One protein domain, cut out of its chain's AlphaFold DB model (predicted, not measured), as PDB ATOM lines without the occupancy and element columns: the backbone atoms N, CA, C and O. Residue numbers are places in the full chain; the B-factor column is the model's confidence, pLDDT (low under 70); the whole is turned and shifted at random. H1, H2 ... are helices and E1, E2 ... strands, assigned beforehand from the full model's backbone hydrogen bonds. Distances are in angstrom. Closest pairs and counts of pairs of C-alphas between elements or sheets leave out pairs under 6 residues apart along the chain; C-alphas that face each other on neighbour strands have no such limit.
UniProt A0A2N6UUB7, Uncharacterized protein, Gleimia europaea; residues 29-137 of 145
ATOM      1  N   LEU A  29     210.791 228.954 229.447       91.25
ATOM      2  CA  LEU A  29     211.328 230.179 228.844       91.25
ATOM      3  C   LEU A  29     211.488 230.089 227.318       91.25
ATOM      4  O   LEU A  29     211.648 231.124 226.667       91.25
ATOM      5  N   ALA A  30     211.476 228.889 226.731       93.50
ATOM      6  CA  ALA A  30     211.565 228.710 225.285       93.50
ATOM      7  C   ALA A  30     210.264 229.073 224.554       93.50
ATOM      8  O   ALA A  30     210.322 229.361 223.354       93.50
ATOM      9  N   ASP A  31     209.143 229.115 225.279       95.12
ATOM     10  CA  ASP A  31     207.821 229.494 224.767       95.12
ATOM     11  C   ASP A  31     207.541 231.000 224.889       95.12
ATOM     12  O   ASP A  31     206.598 231.518 224.283       95.12
ATOM     13  N   ILE A  32     208.385 231.729 225.628       96.62
ATOM     14  CA  ILE A  32     208.294 233.181 225.797       96.62
ATOM     15  C   ILE A  32     209.272 233.870 224.843       96.62
ATOM     16  O   ILE A  32     210.475 233.605 224.847       96.62
ATOM     17  N   ALA A  33     208.767 234.814 224.059       97.19
ATOM     18  CA  ALA A  33     209.544 235.677 223.190       97.19
ATOM     19  C   ALA A  33     209.683 237.083 223.785       97.19
ATOM     20  O   ALA A  33     208.712 237.695 224.227       97.19
ATOM     21  N   LEU A  34     210.905 237.611 223.757       94.81
ATOM     22  CA  LEU A  34     211.225 238.998 224.074       94.81
ATOM     23  C   LEU A  34     211.238 239.796 222.775       94.81
ATOM     24  O   LEU A  34     212.049 239.518 221.890       94.81
ATOM     25  N   VAL A  35     210.362 240.791 222.666       95.12
ATOM     26  CA  VAL A  35     210.246 241.643 221.481       95.12
ATOM     27  C   VAL A  35     211.020 242.934 221.715       95.12
ATOM     28  O   VAL A  35     210.835 243.616 222.724       95.12
ATOM     29  N   TYR A  36     211.893 243.285 220.778       92.44
ATOM     30  CA  TYR A  36     212.757 244.462 220.852       92.44
ATOM     31  C   TYR A  36     212.864 245.142 219.489       92.44
ATOM     32  O   TYR A  36     212.585 244.547 218.451       92.44
ATOM     33  N   THR A  37     213.273 246.407 219.476       90.94
ATOM     34  CA  THR A  37     213.509 247.138 218.223       90.94
ATOM     35  C   THR A  37     215.001 247.217 217.952       90.94
ATOM     36  O   THR A  37     215.766 247.603 218.838       90.94
ATOM     37  N   THR A  38     215.401 246.910 216.723       90.62
ATOM     38  CA  THR A  38     216.781 247.025 216.247       90.62
ATOM     39  C   THR A  38     216.854 247.892 214.994       90.62
ATOM     40  O   THR A  38     215.863 248.056 214.277       90.62
ATOM     41  N   THR A  39     218.028 248.461 214.733       90.00
ATOM     42  CA  THR A  39     218.341 249.171 213.491       90.00
ATOM     43  C   THR A  39     219.338 248.388 212.643       90.00
ATOM     44  O   THR A  39     219.998 247.476 213.134       90.00
ATOM     45  N   GLU A  40     219.517 248.776 211.379       87.38
ATOM     46  CA  GLU A  40     220.530 248.177 210.483       87.38
ATOM     47  C   GLU A  40     221.963 248.200 211.049       87.38
ATOM     48  O   GLU A  40     222.795 247.380 210.676       87.38
ATOM     49  N   LYS A  41     222.256 249.119 211.980       84.31
ATOM     50  CA  LYS A  41     223.553 249.224 212.668       84.31
ATOM     51  C   LYS A  41     223.639 248.345 213.921       84.31
ATOM     52  O   LYS A  41     224.527 248.549 214.738       84.31
ATOM     53  N   ALA A  42     222.694 247.420 214.094       75.56
ATOM     54  CA  ALA A  42     222.527 246.576 215.274       75.56
ATOM     55  C   ALA A  42     222.324 247.349 216.593       75.56
ATOM     56  O   ALA A  42     222.485 246.786 217.676       75.56
ATOM     57  N   ASN A  43     221.907 248.622 216.533       77.44
ATOM     58  CA  ASN A  43     221.532 249.353 217.740       77.44
ATOM     59  C   ASN A  43     220.166 248.848 218.208       77.44
ATOM     60  O   ASN A  43     219.158 249.061 217.532       77.44
ATOM     61  N   SER A  44     220.136 248.181 219.360       78.88
ATOM     62  CA  SER A  44     218.895 247.812 220.037       78.88
ATOM     63  C   SER A  44     218.456 248.934 220.973       78.88
ATOM     64  O   SER A  44     219.273 249.505 221.689       78.88
ATOM     65  N   THR A  45     217.161 249.236 220.986       70.25
ATOM     66  CA  THR A  45     216.573 250.225 221.917       70.25
ATOM     67  C   THR A  45     215.986 249.578 223.176       70.25
ATOM     68  O   THR A  45     215.228 250.216 223.901       70.25
ATOM     69  N   GLY A  46     216.349 248.317 223.437       82.88
ATOM     70  CA  GLY A  46     215.885 247.546 224.588       82.88
ATOM     71  C   GLY A  46     214.630 246.720 224.303       82.88
ATOM     72  O   GLY A  46     214.028 246.797 223.226       82.88
ATOM     73  N   ILE A  47     214.262 245.892 225.283       89.81
ATOM     74  CA  ILE A  47     213.047 245.074 225.241       89.81
ATOM     75  C   ILE A  47     211.839 246.004 225.366       89.81
ATOM     76  O   ILE A  47     211.818 246.910 226.198       89.81
ATOM     77  N   ARG A  48     210.837 245.781 224.516       91.50
ATOM     78  CA  ARG A  48     209.584 246.544 224.490       91.50
ATOM     79  C   ARG A  48     208.495 245.823 225.268       91.50
ATOM     80  O   ARG A  48     207.871 246.417 226.131       91.50
ATOM     81  N   PHE A  49     208.317 244.534 225.007       94.75
ATOM     82  CA  PHE A  49     207.373 243.674 225.717       94.75
ATOM     83  C   PHE A  49     207.779 242.206 225.541       94.75
ATOM     84  O   PHE A  49     208.703 241.896 224.782       94.75
ATOM     85  N   ALA A  50     207.093 241.305 226.241       96.56
ATOM     86  CA  ALA A  50     207.190 239.870 225.999       96.56
ATOM     87  C   ALA A  50     205.844 239.296 225.543       96.56
ATOM     88  O   ALA A  50     204.792 239.883 225.787       96.56
ATOM     89  N   THR A  51     205.871 238.165 224.851       97.50
ATOM     90  CA  THR A  51     204.676 237.467 224.351       97.50
ATOM     91  C   THR A  51     205.008 235.994 224.077       97.50
ATOM     92  O   THR A  51     206.115 235.558 224.389       97.50
ATOM     93  N   SER A  52     204.078 235.212 223.528       97.44
ATOM     94  CA  SER A  52     204.374 233.862 223.033       97.44
ATOM     95  C   SER A  52     205.234 233.906 221.763       97.44
ATOM     96  O   SER A  52     205.245 234.899 221.037       97.44
ATOM     97  N   VAL A  53     205.963 232.831 221.463       97.06
ATOM     98  CA  VAL A  53     206.756 232.748 220.219       97.06
ATOM     99  C   VAL A  53     205.887 232.916 218.967       97.06
ATOM    100  O   VAL A  53     206.263 233.665 218.063       97.06
ATOM    101  N   ASP A  54     204.714 232.284 218.935       97.25
ATOM    102  CA  ASP A  54     203.790 232.362 217.797       97.25
ATOM    103  C   ASP A  54     203.287 233.796 217.580       97.25
ATOM    104  O   ASP A  54     203.276 234.312 216.456       97.25
ATOM    105  N   ASP A  55     202.935 234.481 218.666       97.56
ATOM    106  CA  ASP A  55     202.499 235.874 218.630       97.56
ATOM    107  C   ASP A  55     203.630 236.832 218.242       97.56
ATOM    108  O   ASP A  55     203.410 237.780 217.486       97.56
ATOM    109  N   ALA A  56     204.855 236.590 218.716       97.19
ATOM    110  CA  ALA A  56     206.016 237.382 218.323       97.19
ATOM    111  C   ALA A  56     206.328 237.222 216.833       97.19
ATOM    112  O   ALA A  56     206.614 238.210 216.152       97.19
ATOM    113  N   GLN A  57     206.232 235.998 216.305       96.75
ATOM    114  CA  GLN A  57     206.376 235.749 214.877       96.75
ATOM    115  C   GLN A  57     205.295 236.484 214.083       96.75
ATOM    116  O   GLN A  57     205.614 237.130 213.083       96.75
ATOM    117  N   LYS A  58     204.039 236.434 214.538       96.88
ATOM    118  CA  LYS A  58     202.927 237.160 213.920       96.88
ATOM    119  C   LYS A  58     203.162 238.669 213.919       96.88
ATOM    120  O   LYS A  58     203.045 239.294 212.869       96.88
ATOM    121  N   PHE A  59     203.532 239.237 215.067       96.75
ATOM    122  CA  PHE A  59     203.788 240.665 215.227       96.75
ATOM    123  C   PHE A  59     204.934 241.135 214.329       96.75
ATOM    124  O   PHE A  59     204.735 242.025 213.513       96.75
ATOM    125  N   CYS A  60     206.111 240.507 214.419       95.88
ATOM    126  CA  CYS A  60     207.298 240.942 213.677       95.88
ATOM    127  C   CYS A  60     207.231 240.664 212.164       95.88
ATOM    128  O   CYS A  60     208.091 241.144 211.422       95.88
ATOM    129  N   SER A  61     206.244 239.892 211.702       96.06
ATOM    130  CA  SER A  61     205.996 239.664 210.273       96.06
ATOM    131  C   SER A  61     205.098 240.732 209.635       96.06
ATOM    132  O   SER A  61     204.986 240.755 208.409       96.06
ATOM    133  N   ASP A  62     204.457 241.605 210.420       96.50
ATOM    134  CA  ASP A  62     203.614 242.686 209.899       96.50
ATOM    135  C   ASP A  62     204.477 243.808 209.287       96.50
ATOM    136  O   ASP A  62     205.502 244.227 209.831       96.50
ATOM    137  N   ASP A  63     204.061 244.346 208.141       94.81
ATOM    138  CA  ASP A  63     204.805 245.409 207.455       94.81
ATOM    139  C   ASP A  63     204.957 246.685 208.294       94.81
ATOM    140  O   ASP A  63     205.925 247.428 208.127       94.81
ATOM    141  N   ARG A  64     204.039 246.931 209.234       94.50
ATOM    142  CA  ARG A  64     204.044 248.099 210.126       94.50
ATOM    143  C   ARG A  64     205.049 247.970 211.268       94.50
ATOM    144  O   ARG A  64     205.289 248.954 211.972       94.50
ATOM    145  N   THR A  65     205.658 246.797 211.458       93.88
ATOM    146  CA  THR A  65     206.710 246.577 212.462       93.88
ATOM    147  C   THR A  65     208.120 246.780 211.909       93.88
ATOM    148  O   THR A  65     209.100 246.361 212.524       93.88
ATOM    149  N   ARG A  66     208.246 247.459 210.767       94.44
ATOM    150  CA  ARG A  66     209.514 247.869 210.155       94.44
ATOM    151  C   ARG A  66     209.377 249.215 209.454       94.44
ATOM    152  O   ARG A  66     208.277 249.644 209.121       94.44
ATOM    153  N   GLY A  67     210.494 249.896 209.223       93.44
ATOM    154  CA  GLY A  67     210.489 251.171 208.516       93.44
ATOM    155  C   GLY A  67     211.847 251.857 208.453       93.44
ATOM    156  O   GLY A  67     212.890 251.249 208.675       93.44
ATOM    157  N   VAL A  68     211.818 253.153 208.140       92.44
ATOM    158  CA  VAL A  68     213.001 254.018 208.069       92.44
ATOM    159  C   VAL A  68     212.750 255.264 208.905       92.44
ATOM    160  O   VAL A  68     211.732 255.932 208.735       92.44
ATOM    161  N   LEU A  69     213.681 255.593 209.800       85.44
ATOM    162  CA  LEU A  69     213.658 256.814 210.602       85.44
ATOM    163  C   LEU A  69     214.968 257.572 210.385       85.44
ATOM    164  O   LEU A  69     216.044 257.028 210.614       85.44
ATOM    165  N   HIS A  70     214.882 258.816 209.905       88.06
ATOM    166  CA  HIS A  70     216.048 259.650 209.567       88.06
ATOM    167  C   HIS A  70     217.099 258.922 208.700       88.06
ATOM    168  O   HIS A  70     218.299 259.008 208.945       88.06
ATOM    169  N   GLY A  71     216.636 258.164 207.699       89.06
ATOM    170  CA  GLY A  71     217.497 257.399 206.789       89.06
ATOM    171  C   GLY A  71     218.066 256.099 207.366       89.06
ATOM    172  O   GLY A  71     218.761 255.394 206.650       89.06
ATOM    173  N   THR A  72     217.762 255.758 208.621       89.38
ATOM    174  CA  THR A  72     218.182 254.501 209.255       89.38
ATOM    175  C   THR A  72     217.032 253.498 209.240       89.38
ATOM    176  O   THR A  72     215.941 253.807 209.728       89.38
ATOM    177  N   GLN A  73     217.261 252.297 208.702       92.75
ATOM    178  CA  GLN A  73     216.268 251.223 208.757       92.75
ATOM    179  C   GLN A  73     216.094 250.716 210.193       92.75
ATOM    180  O   GLN A  73     217.074 250.548 210.924       92.75
ATOM    181  N   TRP A  74     214.849 250.454 210.586       92.81
ATOM    182  CA  TRP A  74     214.488 249.863 211.870       92.81
ATOM    183  C   TRP A  74     213.452 248.754 211.687       92.81
ATOM    184  O   TRP A  74     212.634 248.792 210.766       92.81
ATOM    185  N   ALA A  75     213.477 247.772 212.580       93.94
ATOM    186  CA  ALA A  75     212.484 246.710 212.642       93.94
ATOM    187  C   ALA A  75     212.303 246.212 214.076       93.94
ATOM    188  O   ALA A  75     213.222 246.289 214.899       93.94
ATOM    189  N   PHE A  76     211.120 245.683 214.370       94.50
ATOM    190  CA  PHE A  76     210.944 244.810 215.517       94.50
ATOM    191  C   PHE A  76     211.499 243.430 215.196       94.50
ATOM    192  O   PHE A  76     211.286 242.878 214.120       94.50
ATOM    193  N   MET A  77     212.217 242.892 216.165       94.69
ATOM    194  CA  MET A  77     212.747 241.544 216.169       94.69
ATOM    195  C   MET A  77     212.333 240.888 217.475       94.69
ATOM    196  O   MET A  77     211.926 241.554 218.431       94.69
ATOM    197  N   TRP A  78     212.448 239.573 217.518       95.56
ATOM    198  CA  TRP A  78     212.207 238.826 218.732       95.56
ATOM    199  C   TRP A  78     213.277 237.763 218.921       95.56
ATOM    200  O   TRP A  78     213.930 237.328 217.973       95.56
ATOM    201  N   THR A  79     213.462 237.358 220.169       94.38
ATOM    202  CA  THR A  79     214.281 236.204 220.529       94.38
ATOM    203  C   THR A  79     213.619 235.457 221.674       94.38
ATOM    204  O   THR A  79     212.872 236.055 222.452       94.38
ATOM    205  N   LYS A  80     213.871 234.154 221.787       95.31
ATOM    206  CA  LYS A  80     213.367 233.368 222.919       95.31
ATOM    207  C   LYS A  80     214.009 233.859 224.211       95.31
ATOM    208  O   LYS A  80     215.209 234.150 224.235       95.31
ATOM    209  N   ALA A  81     213.242 233.904 225.295       93.19
ATOM    210  CA  ALA A  81     213.767 234.280 226.600       93.19
ATOM    211  C   ALA A  81     214.852 233.297 227.065       93.19
ATOM    212  O   ALA A  81     215.868 233.724 227.608       93.19
ATOM    213  N   SER A  82     214.699 232.002 226.767       92.12
ATOM    214  CA  SER A  82     215.731 230.994 227.036       92.12
ATOM    215  C   SER A  82     217.044 231.292 226.304       92.12
ATOM    216  O   SER A  82     218.104 231.282 226.926       92.12
ATOM    217  N   THR A  83     216.989 231.647 225.016       90.75
ATOM    218  CA  THR A  83     218.172 232.044 224.234       90.75
ATOM    219  C   THR A  83     218.801 233.323 224.775       90.75
ATOM    220  O   THR A  83     220.020 233.399 224.905       90.75
ATOM    221  N   TRP A  84     217.987 234.320 225.132       88.44
ATOM    222  CA  TRP A  84     218.479 235.541 225.770       88.44
ATOM    223  C   TRP A  84     219.247 235.224 227.056       88.44
ATOM    224  O   TRP A  84     220.353 235.715 227.251       88.44
ATOM    225  N   ILE A  85     218.698 234.364 227.911       86.75
ATOM    226  CA  ILE A  85     219.324 233.972 229.175       86.75
ATOM    227  C   ILE A  85     220.626 233.204 228.948       86.75
ATOM    228  O   ILE A  85     221.619 233.512 229.593       86.75
ATOM    229  N   GLN A  86     220.644 232.259 228.009       85.50
ATOM    230  CA  GLN A  86     221.831 231.458 227.701       85.50
ATOM    231  C   GLN A  86     222.983 232.280 227.112       85.50
ATOM    232  O   GLN A  86     224.144 231.952 227.339       85.50
ATOM    233  N   VAL A  87     222.673 233.308 226.316       82.00
ATOM    234  CA  VAL A  87     223.683 234.074 225.565       82.00
ATOM    235  C   VAL A  87     224.092 235.356 226.288       82.00
ATOM    236  O   VAL A  87     225.245 235.771 226.195       82.00
ATOM    237  N   LEU A  88     223.153 236.008 226.972       74.50
ATOM    238  CA  LEU A  88     223.310 237.372 227.485       74.50
ATOM    239  C   LEU A  88     223.202 237.462 229.012       74.50
ATOM    240  O   LEU A  88     223.326 238.556 229.561       74.50
ATOM    241  N   SER A  89     222.974 236.342 229.705       72.12
ATOM    242  CA  SER A  89     222.900 236.277 231.164       72.12
ATOM    243  C   SER A  89     223.748 235.133 231.728       72.12
ATOM    244  O   SER A  89     224.269 234.295 230.997       72.12
ATOM    245  N   ASP A  90     223.895 235.117 233.051       71.69
ATOM    246  CA  ASP A  90     224.475 233.989 233.777       71.69
ATOM    247  C   ASP A  90     223.406 232.898 233.925       71.69
ATOM    248  O   ASP A  90     222.371 233.127 234.547       71.69
ATOM    249  N   ALA A  91     223.642 231.716 233.355       68.31
ATOM    250  CA  ALA A  91     222.698 230.605 233.425       68.31
ATOM    251  C   ALA A  91     222.471 230.095 234.863       68.31
ATOM    252  O   ALA A  91     221.404 229.551 235.144       68.31
ATOM    253  N   GLU A  92     223.431 230.287 235.776       73.06
ATOM    254  CA  GLU A  92     223.279 229.896 237.184       73.06
ATOM    255  C   GLU A  92     222.452 230.911 237.983       73.06
ATOM    256  O   GLU A  92     221.770 230.546 238.940       73.06
ATOM    257  N   ASN A  93     222.490 232.186 237.588       79.31
ATOM    258  CA  ASN A  93     221.778 233.278 238.250       79.31
ATOM    259  C   ASN A  93     221.207 234.271 237.228       79.31
ATOM    260  O   ASN A  93     221.648 235.426 237.186       79.31
ATOM    261  N   PRO A  94     220.214 233.869 236.417       85.88
ATOM    262  CA  PRO A  94     219.774 234.680 235.296       85.88
ATOM    263  C   PRO A  94     219.103 235.965 235.771       85.88
ATOM    264  O   PRO A  94     218.198 235.963 236.613       85.88
ATOM    265  N   VAL A  95     219.560 237.081 235.207       88.88
ATOM    266  CA  VAL A  95     219.040 238.422 235.467       88.88
ATOM    267  C   VAL A  95     218.576 239.064 234.165       88.88
ATOM    268  O   VAL A  95     219.346 239.166 233.209       88.88
ATOM    269  N   ILE A  96     217.340 239.561 234.165       89.50
ATOM    270  CA  ILE A  96     216.850 240.525 233.177       89.50
ATOM    271  C   ILE A  96     216.882 241.900 233.838       89.50
ATOM    272  O   ILE A  96     216.117 242.172 234.766       89.50
ATOM    273  N   ASP A  97     217.792 242.756 233.383       89.06
ATOM    274  CA  ASP A  97     217.842 244.153 233.800       89.06
ATOM    275  C   ASP A  97     217.047 245.012 232.816       89.06
ATOM    276  O   ASP A  97     217.345 245.021 231.623       89.06
ATOM    277  N   LEU A  98     216.014 245.689 233.317       89.88
ATOM    278  CA  LEU A  98     215.139 246.559 232.532       89.88
ATOM    279  C   LEU A  98     215.546 248.038 232.617       89.88
ATOM    280  O   LEU A  98     214.765 248.906 232.228       89.88
ATOM    281  N   ASP A  99     216.745 248.350 233.120       86.81
ATOM    282  CA  ASP A  99     217.232 249.729 233.178       86.81
ATOM    283  C   ASP A  99     217.249 250.387 231.789       86.81
ATOM    284  O   ASP A  99     217.674 249.800 230.792       86.81
ATOM    285  N   GLY A 100     216.714 251.605 231.710       81.44
ATOM    286  CA  GLY A 100     216.531 252.336 230.452       81.44
ATOM    287  C   GLY A 100     215.508 251.740 229.472       81.44
ATOM    288  O   GLY A 100     215.223 252.369 228.452       81.44
ATOM    289  N   MET A 101     214.912 250.575 229.756       86.31
ATOM    290  CA  MET A 101     213.883 249.980 228.902       86.31
ATOM    291  C   MET A 101     212.541 250.670 229.133       86.31
ATOM    292  O   MET A 101     212.085 250.846 230.262       86.31
ATOM    293  N   THR A 102     211.903 251.096 228.046       80.19
ATOM    294  CA  THR A 102     210.612 251.786 228.097       80.19
ATOM    295  C   THR A 102     209.700 251.259 227.006       80.19
ATOM    296  O   THR A 102     210.096 251.134 225.844       80.19
ATOM    297  N   ASP A 103     208.457 251.015 227.395       83.19
ATOM    298  CA  ASP A 103     207.341 250.838 226.487       83.19
ATOM    299  C   ASP A 103     206.429 252.062 226.594       83.19
ATOM    300  O   ASP A 103     205.965 252.413 227.681       83.19
ATOM    301  N   ASP A 104     206.247 252.759 225.476       83.56
ATOM    302  CA  ASP A 104     205.419 253.962 225.384       83.56
ATOM    303  C   ASP A 104     203.968 253.650 224.987       83.56
ATOM    304  O   ASP A 104     203.155 254.569 224.872       83.56
ATOM    305  N   GLY A 105     203.638 252.368 224.781       84.69
ATOM    306  CA  GLY A 105     202.309 251.917 224.374       84.69
ATOM    307  C   GLY A 105     201.945 252.296 222.936       84.69
ATOM    308  O   GLY A 105     200.828 252.035 222.491       84.69
ATOM    309  N   SER A 106     202.871 252.873 222.158       86.19
ATOM    310  CA  SER A 106     202.610 253.301 220.773       86.19
ATOM    311  C   SER A 106     202.201 252.151 219.848       86.19
ATOM    312  O   SER A 106     201.641 252.380 218.773       86.19
ATOM    313  N   ARG A 107     202.476 250.905 220.253       90.69
ATOM    314  CA  ARG A 107     202.143 249.684 219.513       90.69
ATOM    315  C   ARG A 107     200.969 248.907 220.091       90.69
ATOM    316  O   ARG A 107     200.563 247.943 219.457       90.69
ATOM    317  N   ASP A 108     200.362 249.350 221.189       92.50
ATOM    318  CA  ASP A 108     199.263 248.621 221.839       92.50
ATOM    319  C   ASP A 108     198.052 248.454 220.917       92.50
ATOM    320  O   ASP A 108     197.451 247.383 220.869       92.50
ATOM    321  N   GLY A 109     197.735 249.477 220.116       94.44
ATOM    322  CA  GLY A 109     196.671 249.387 219.114       94.44
ATOM    323  C   GLY A 109     196.949 248.320 218.050       94.44
ATOM    324  O   GLY A 109     196.061 247.544 217.716       94.44
ATOM    325  N   LEU A 110     198.194 248.238 217.569       94.56
ATOM    326  CA  LEU A 110     198.616 247.232 216.588       94.56
ATOM    327  C   LEU A 110     198.634 245.824 217.198       94.56
ATOM    328  O   LEU A 110     198.186 244.873 216.568       94.56
ATOM    329  N   ILE A 111     199.130 245.696 218.428       95.00
ATOM    330  CA  ILE A 111     199.142 244.443 219.188       95.00
ATOM    331  C   ILE A 111     197.712 243.905 219.336       95.00
ATOM    332  O   ILE A 111     197.457 242.741 219.026       95.00
ATOM    333  N   ALA A 112     196.771 244.765 219.734       95.75
ATOM    334  CA  ALA A 112     195.364 244.403 219.861       95.75
ATOM    335  C   ALA A 112     194.724 244.046 218.508       95.75
ATOM    336  O   ALA A 112     194.006 243.054 218.420       95.75
ATOM    337  N   GLU A 113     195.006 244.812 217.448       96.25
ATOM    338  CA  GLU A 113     194.508 244.548 216.088       96.25
ATOM    339  C   GLU A 113     194.978 243.186 215.561       96.25
ATOM    340  O   GLU A 113     194.199 242.425 214.987       96.25
ATOM    341  N   LEU A 114     196.246 242.852 215.802       95.44
ATOM    342  CA  LEU A 114     196.817 241.563 215.436       95.44
ATOM    343  C   LEU A 114     196.401 240.442 216.394       95.44
ATOM    344  O   LEU A 114     196.737 239.291 216.133       95.44
ATOM    345  N   GLY A 115     195.674 240.723 217.477       94.75
ATOM    346  CA  GLY A 115     195.289 239.719 218.470       94.75
ATOM    347  C   GLY A 115     196.493 239.044 219.132       94.75
ATOM    348  O   GLY A 115     196.435 237.850 219.408       94.75
ATOM    349  N   VAL A 116     197.584 239.788 219.313       96.38
ATOM    350  CA  VAL A 116     198.819 239.330 219.957       96.38
ATOM    351  C   VAL A 116     198.686 239.515 221.463       96.38
ATOM    352  O   VAL A 116     198.284 240.582 221.930       96.38
ATOM    353  N   SER A 117     199.027 238.487 222.238       94.94
ATOM    354  CA  SER A 117     199.119 238.631 223.690       94.94
ATOM    355  C   SER A 117     200.307 239.522 224.066       94.94
ATOM    356  O   SER A 117     201.329 239.533 223.384       94.94
ATOM    357  N   LYS A 118     200.197 240.292 225.148       95.25
ATOM    358  CA  LYS A 118     201.269 241.183 225.606       95.25
ATOM    359  C   LYS A 118     201.517 240.973 227.087       95.25
ATOM    360  O   LYS A 118     200.577 240.967 227.875       95.25
ATOM    361  N   ILE A 119     202.785 240.827 227.434       95.44
ATOM    362  CA  ILE A 119     203.306 240.870 228.793       95.44
ATOM    363  C   ILE A 119     204.057 242.193 228.906       95.44
ATOM    364  O   ILE A 119     205.103 242.381 228.273       95.44
ATOM    365  N   ASP A 120     203.519 243.118 229.696       93.88
ATOM    366  CA  ASP A 120     204.140 244.423 229.901       93.88
ATOM    367  C   ASP A 120     205.438 244.291 230.708       93.88
ATOM    368  O   ASP A 120     205.569 243.428 231.577       93.88
ATOM    369  N   LEU A 121     206.376 245.229 230.531       92.62
ATOM    370  CA  LEU A 121     207.613 245.284 231.331       92.62
ATOM    371  C   LEU A 121     207.343 245.304 232.849       92.62
ATOM    372  O   LEU A 121     208.140 244.804 233.642       92.62
ATOM    373  N   THR A 122     206.198 245.856 233.269       92.19
ATOM    374  CA  THR A 122     205.776 245.885 234.683       92.19
ATOM    375  C   THR A 122     205.369 244.506 235.221       92.19
ATOM    376  O   THR A 122     205.386 244.284 236.432       92.19
ATOM    377  N   GLU A 123     205.022 243.572 234.335       93.50
ATOM    378  CA  GLU A 123     204.594 242.210 234.656       93.50
ATOM    379  C   GLU A 123     205.752 241.212 234.633       93.50
ATOM    380  O   GLU A 123     205.620 240.111 235.174       93.50
ATOM    381  N   PHE A 124     206.910 241.599 234.087       94.12
ATOM    382  CA  PHE A 124     208.084 240.734 233.982       94.12
ATOM    383  C   PHE A 124     208.459 240.070 235.315       94.12
ATOM    384  O   PHE A 124     208.627 238.853 235.318       94.12
ATOM    385  N   PRO A 125     208.529 240.772 236.468       93.56
ATOM    386  CA  PRO A 125     208.855 240.115 237.735       93.56
ATOM    387  C   PRO A 125     207.891 238.980 238.106       93.56
ATOM    388  O   PRO A 125     208.303 237.996 238.716       93.56
ATOM    389  N   ARG A 126     206.611 239.101 237.729       93.19
ATOM    390  CA  ARG A 126     205.575 238.104 238.015       93.19
ATOM    391  C   ARG A 126     205.643 236.908 237.066       93.19
ATOM    392  O   ARG A 126     205.333 235.806 237.500       93.19
ATOM    393  N   VAL A 127     206.019 237.126 235.806       93.94
ATOM    394  CA  VAL A 127     206.122 236.064 234.792       93.94
ATOM    395  C   VAL A 127     207.451 235.319 234.897       93.94
ATOM    396  O   VAL A 127     207.467 234.097 234.949       93.94
ATOM    397  N   PHE A 128     208.564 236.046 234.978       92.69
ATOM    398  CA  PHE A 128     209.916 235.486 234.950       92.69
ATOM    399  C   PHE A 128     210.409 235.015 236.326       92.69
ATOM    400  O   PHE A 128     211.175 234.057 236.407       92.69
ATOM    401  N   GLY A 129     209.940 235.634 237.417       91.69
ATOM    402  CA  GLY A 129     210.321 235.261 238.784       91.69
ATOM    403  C   GLY A 129     210.060 233.784 239.121       91.69
ATOM    404  O   GLY A 129     210.979 233.112 239.589       91.69
ATOM    405  N   PRO A 130     208.853 233.248 238.854       92.06
ATOM    406  CA  PRO A 130     208.555 231.825 239.034       92.06
ATOM    407  C   PRO A 130     209.401 230.879 238.170       92.06
ATOM    408  O   PRO A 130     209.555 229.722 238.542       92.06
ATOM    409  N   LEU A 131     209.971 231.365 237.061       91.69
ATOM    410  CA  LEU A 131     210.817 230.594 236.138       91.69
ATOM    411  C   LEU A 131     212.306 230.622 236.525       91.69
ATOM    412  O   LEU A 131     213.164 230.229 235.738       91.69
ATOM    413  N   GLY A 132     212.632 231.125 237.721       89.50
ATOM    414  CA  GLY A 132     214.006 231.201 238.223       89.50
ATOM    415  C   GLY A 132     214.800 232.409 237.722       89.50
ATOM    416  O   GLY A 132     216.008 232.471 237.933       89.50
ATOM    417  N   VAL A 133     214.143 233.395 237.102       90.38
ATOM    418  CA  VAL A 133     214.799 234.574 236.521       90.38
ATOM    419  C   VAL A 133     214.548 235.810 237.374       90.38
ATOM    420  O   VAL A 133     213.413 236.206 237.646       90.38
ATOM    421  N   ARG A 134     215.628 236.476 237.785       91.62
ATOM    422  CA  ARG A 134     215.551 237.710 238.569       91.62
ATOM    423  C   ARG A 134     215.352 238.904 237.644       91.62
ATOM    424  O   ARG A 134     216.169 239.156 236.767       91.62
ATOM    425  N   VAL A 135     214.319 239.699 237.888       91.81
ATOM    426  CA  VAL A 135     214.072 240.931 237.127       91.81
ATOM    427  C   VAL A 135     214.501 242.142 237.954       91.81
ATOM    428  O   VAL A 135     214.073 242.291 239.101       91.81
ATOM    429  N   LYS A 136     215.351 243.007 237.393       91.69
ATOM    430  CA  LYS A 136     215.797 244.270 238.002       91.69
ATOM    431  C   LYS A 136     215.211 245.465 237.259       91.69
ATOM    432  O   LYS A 136     214.896 245.367 236.079       91.69
ATOM    433  N   ASN A 137     215.074 246.586 237.970       90.06
ATOM    434  CA  ASN A 137     214.669 247.882 237.415       90.06
ATOM    435  C   ASN A 137     213.349 247.864 236.623       90.06
ATOM    436  O   ASN A 137     213.108 248.728 235.787       90.06
TER     437      ASN A 137
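Overview. This is residues 29 to 137 of the 145 residues of an uncharacterized protein of Gleimia europaea (UniProt A0A2N6UUB7). A strongly curled antiparallel sheet of four strands, in the order E2, E1, E4, E3, wraps round the helix H1 like part of a barrel. Toward one end of the long axis lies a small pair of parallel strands, E5 and E6, with H4 packed on E6; the hairpin of E3 and E4 reaches toward the other end, and between E5 and E6 the backbone goes out to H3, near H1, and comes back. The printed part has 109 residues, with four named helices and six named strands in the order E1, E2, H1, E3, E4, H2, E5, H3, H4, E6; the class is mixed, helices and strands. The whole is compact, with a radius of gyration of the C-alphas of 13.7 A and spans of 40 by 30 by 22 A.

Along the chain. In the large sheet, E1 is residues 32 to 39, 22.5 A long, and begins at C-alpha 32 at (208.294, 233.181, 225.797). E2 is residues 44 to 52, 20.4 A, and bends by 59 degrees at residue 49. E4 is residues 72 to 80, 25.6 A, and E3 is residues 66 to 69, 9.9 A. H1 is residues 53 to 60, 10.5 A, H2 residues 81 to 88, 10.1 A, and H3 residues 108 to 113, 8.5 A, beginning at C-alpha 108 at (199.263, 248.621, 221.839). H4 is residues 124 to 131, 10.7 A. E5 is residues 95 to 97, 6.1 A, and E6 is residues 134 to 136, 6.6 A, ending at C-alpha 136 at (215.797, 244.270, 238.002).

Arrangement. E1 and E4 are antiparallel at 163 degrees, with N 36 and O 77 2.9 A apart, within hydrogen-bond range. The hairpin E1 and E2 has N 33 and O 51 at 2.8 A; the hairpin E3 and E4 has N 74 and O 67 at 2.8 A. The sheet curls round H1, whose closest C-alphas to E4 are those of Cys 60 and Phe 76, 5.6 A. H2 is on the sheet at a height of 7.0 A. H1 and H3 are close but not clearly touching, Phe 59 and Ile 111 having C-alphas 7.2 A apart. E5, H3, H4 and E6 form a strand-helix-strand unit, parallel neighbour strands joined through helices, with a right-handed crossover; N 96 and O 134 are 2.9 A apart. The closest C-alphas of H4 and E6 are those of Pro 125 and Val 135, 5.3 A. H4 only grazes the large sheet, with residues 124 to 128. Every O i to N i+4 pair is within hydrogen-bond range in H1, H2 and H3; in H4 it is 2 of 4.

Size, cuts and confidence. The two C-alphas farthest apart are those of Gly 71 and Pro 130, 42.1 A. The printed part has no cut, and no link is long. Mean pLDDT of the printed part is 90.4; residue 91 alone is under 70.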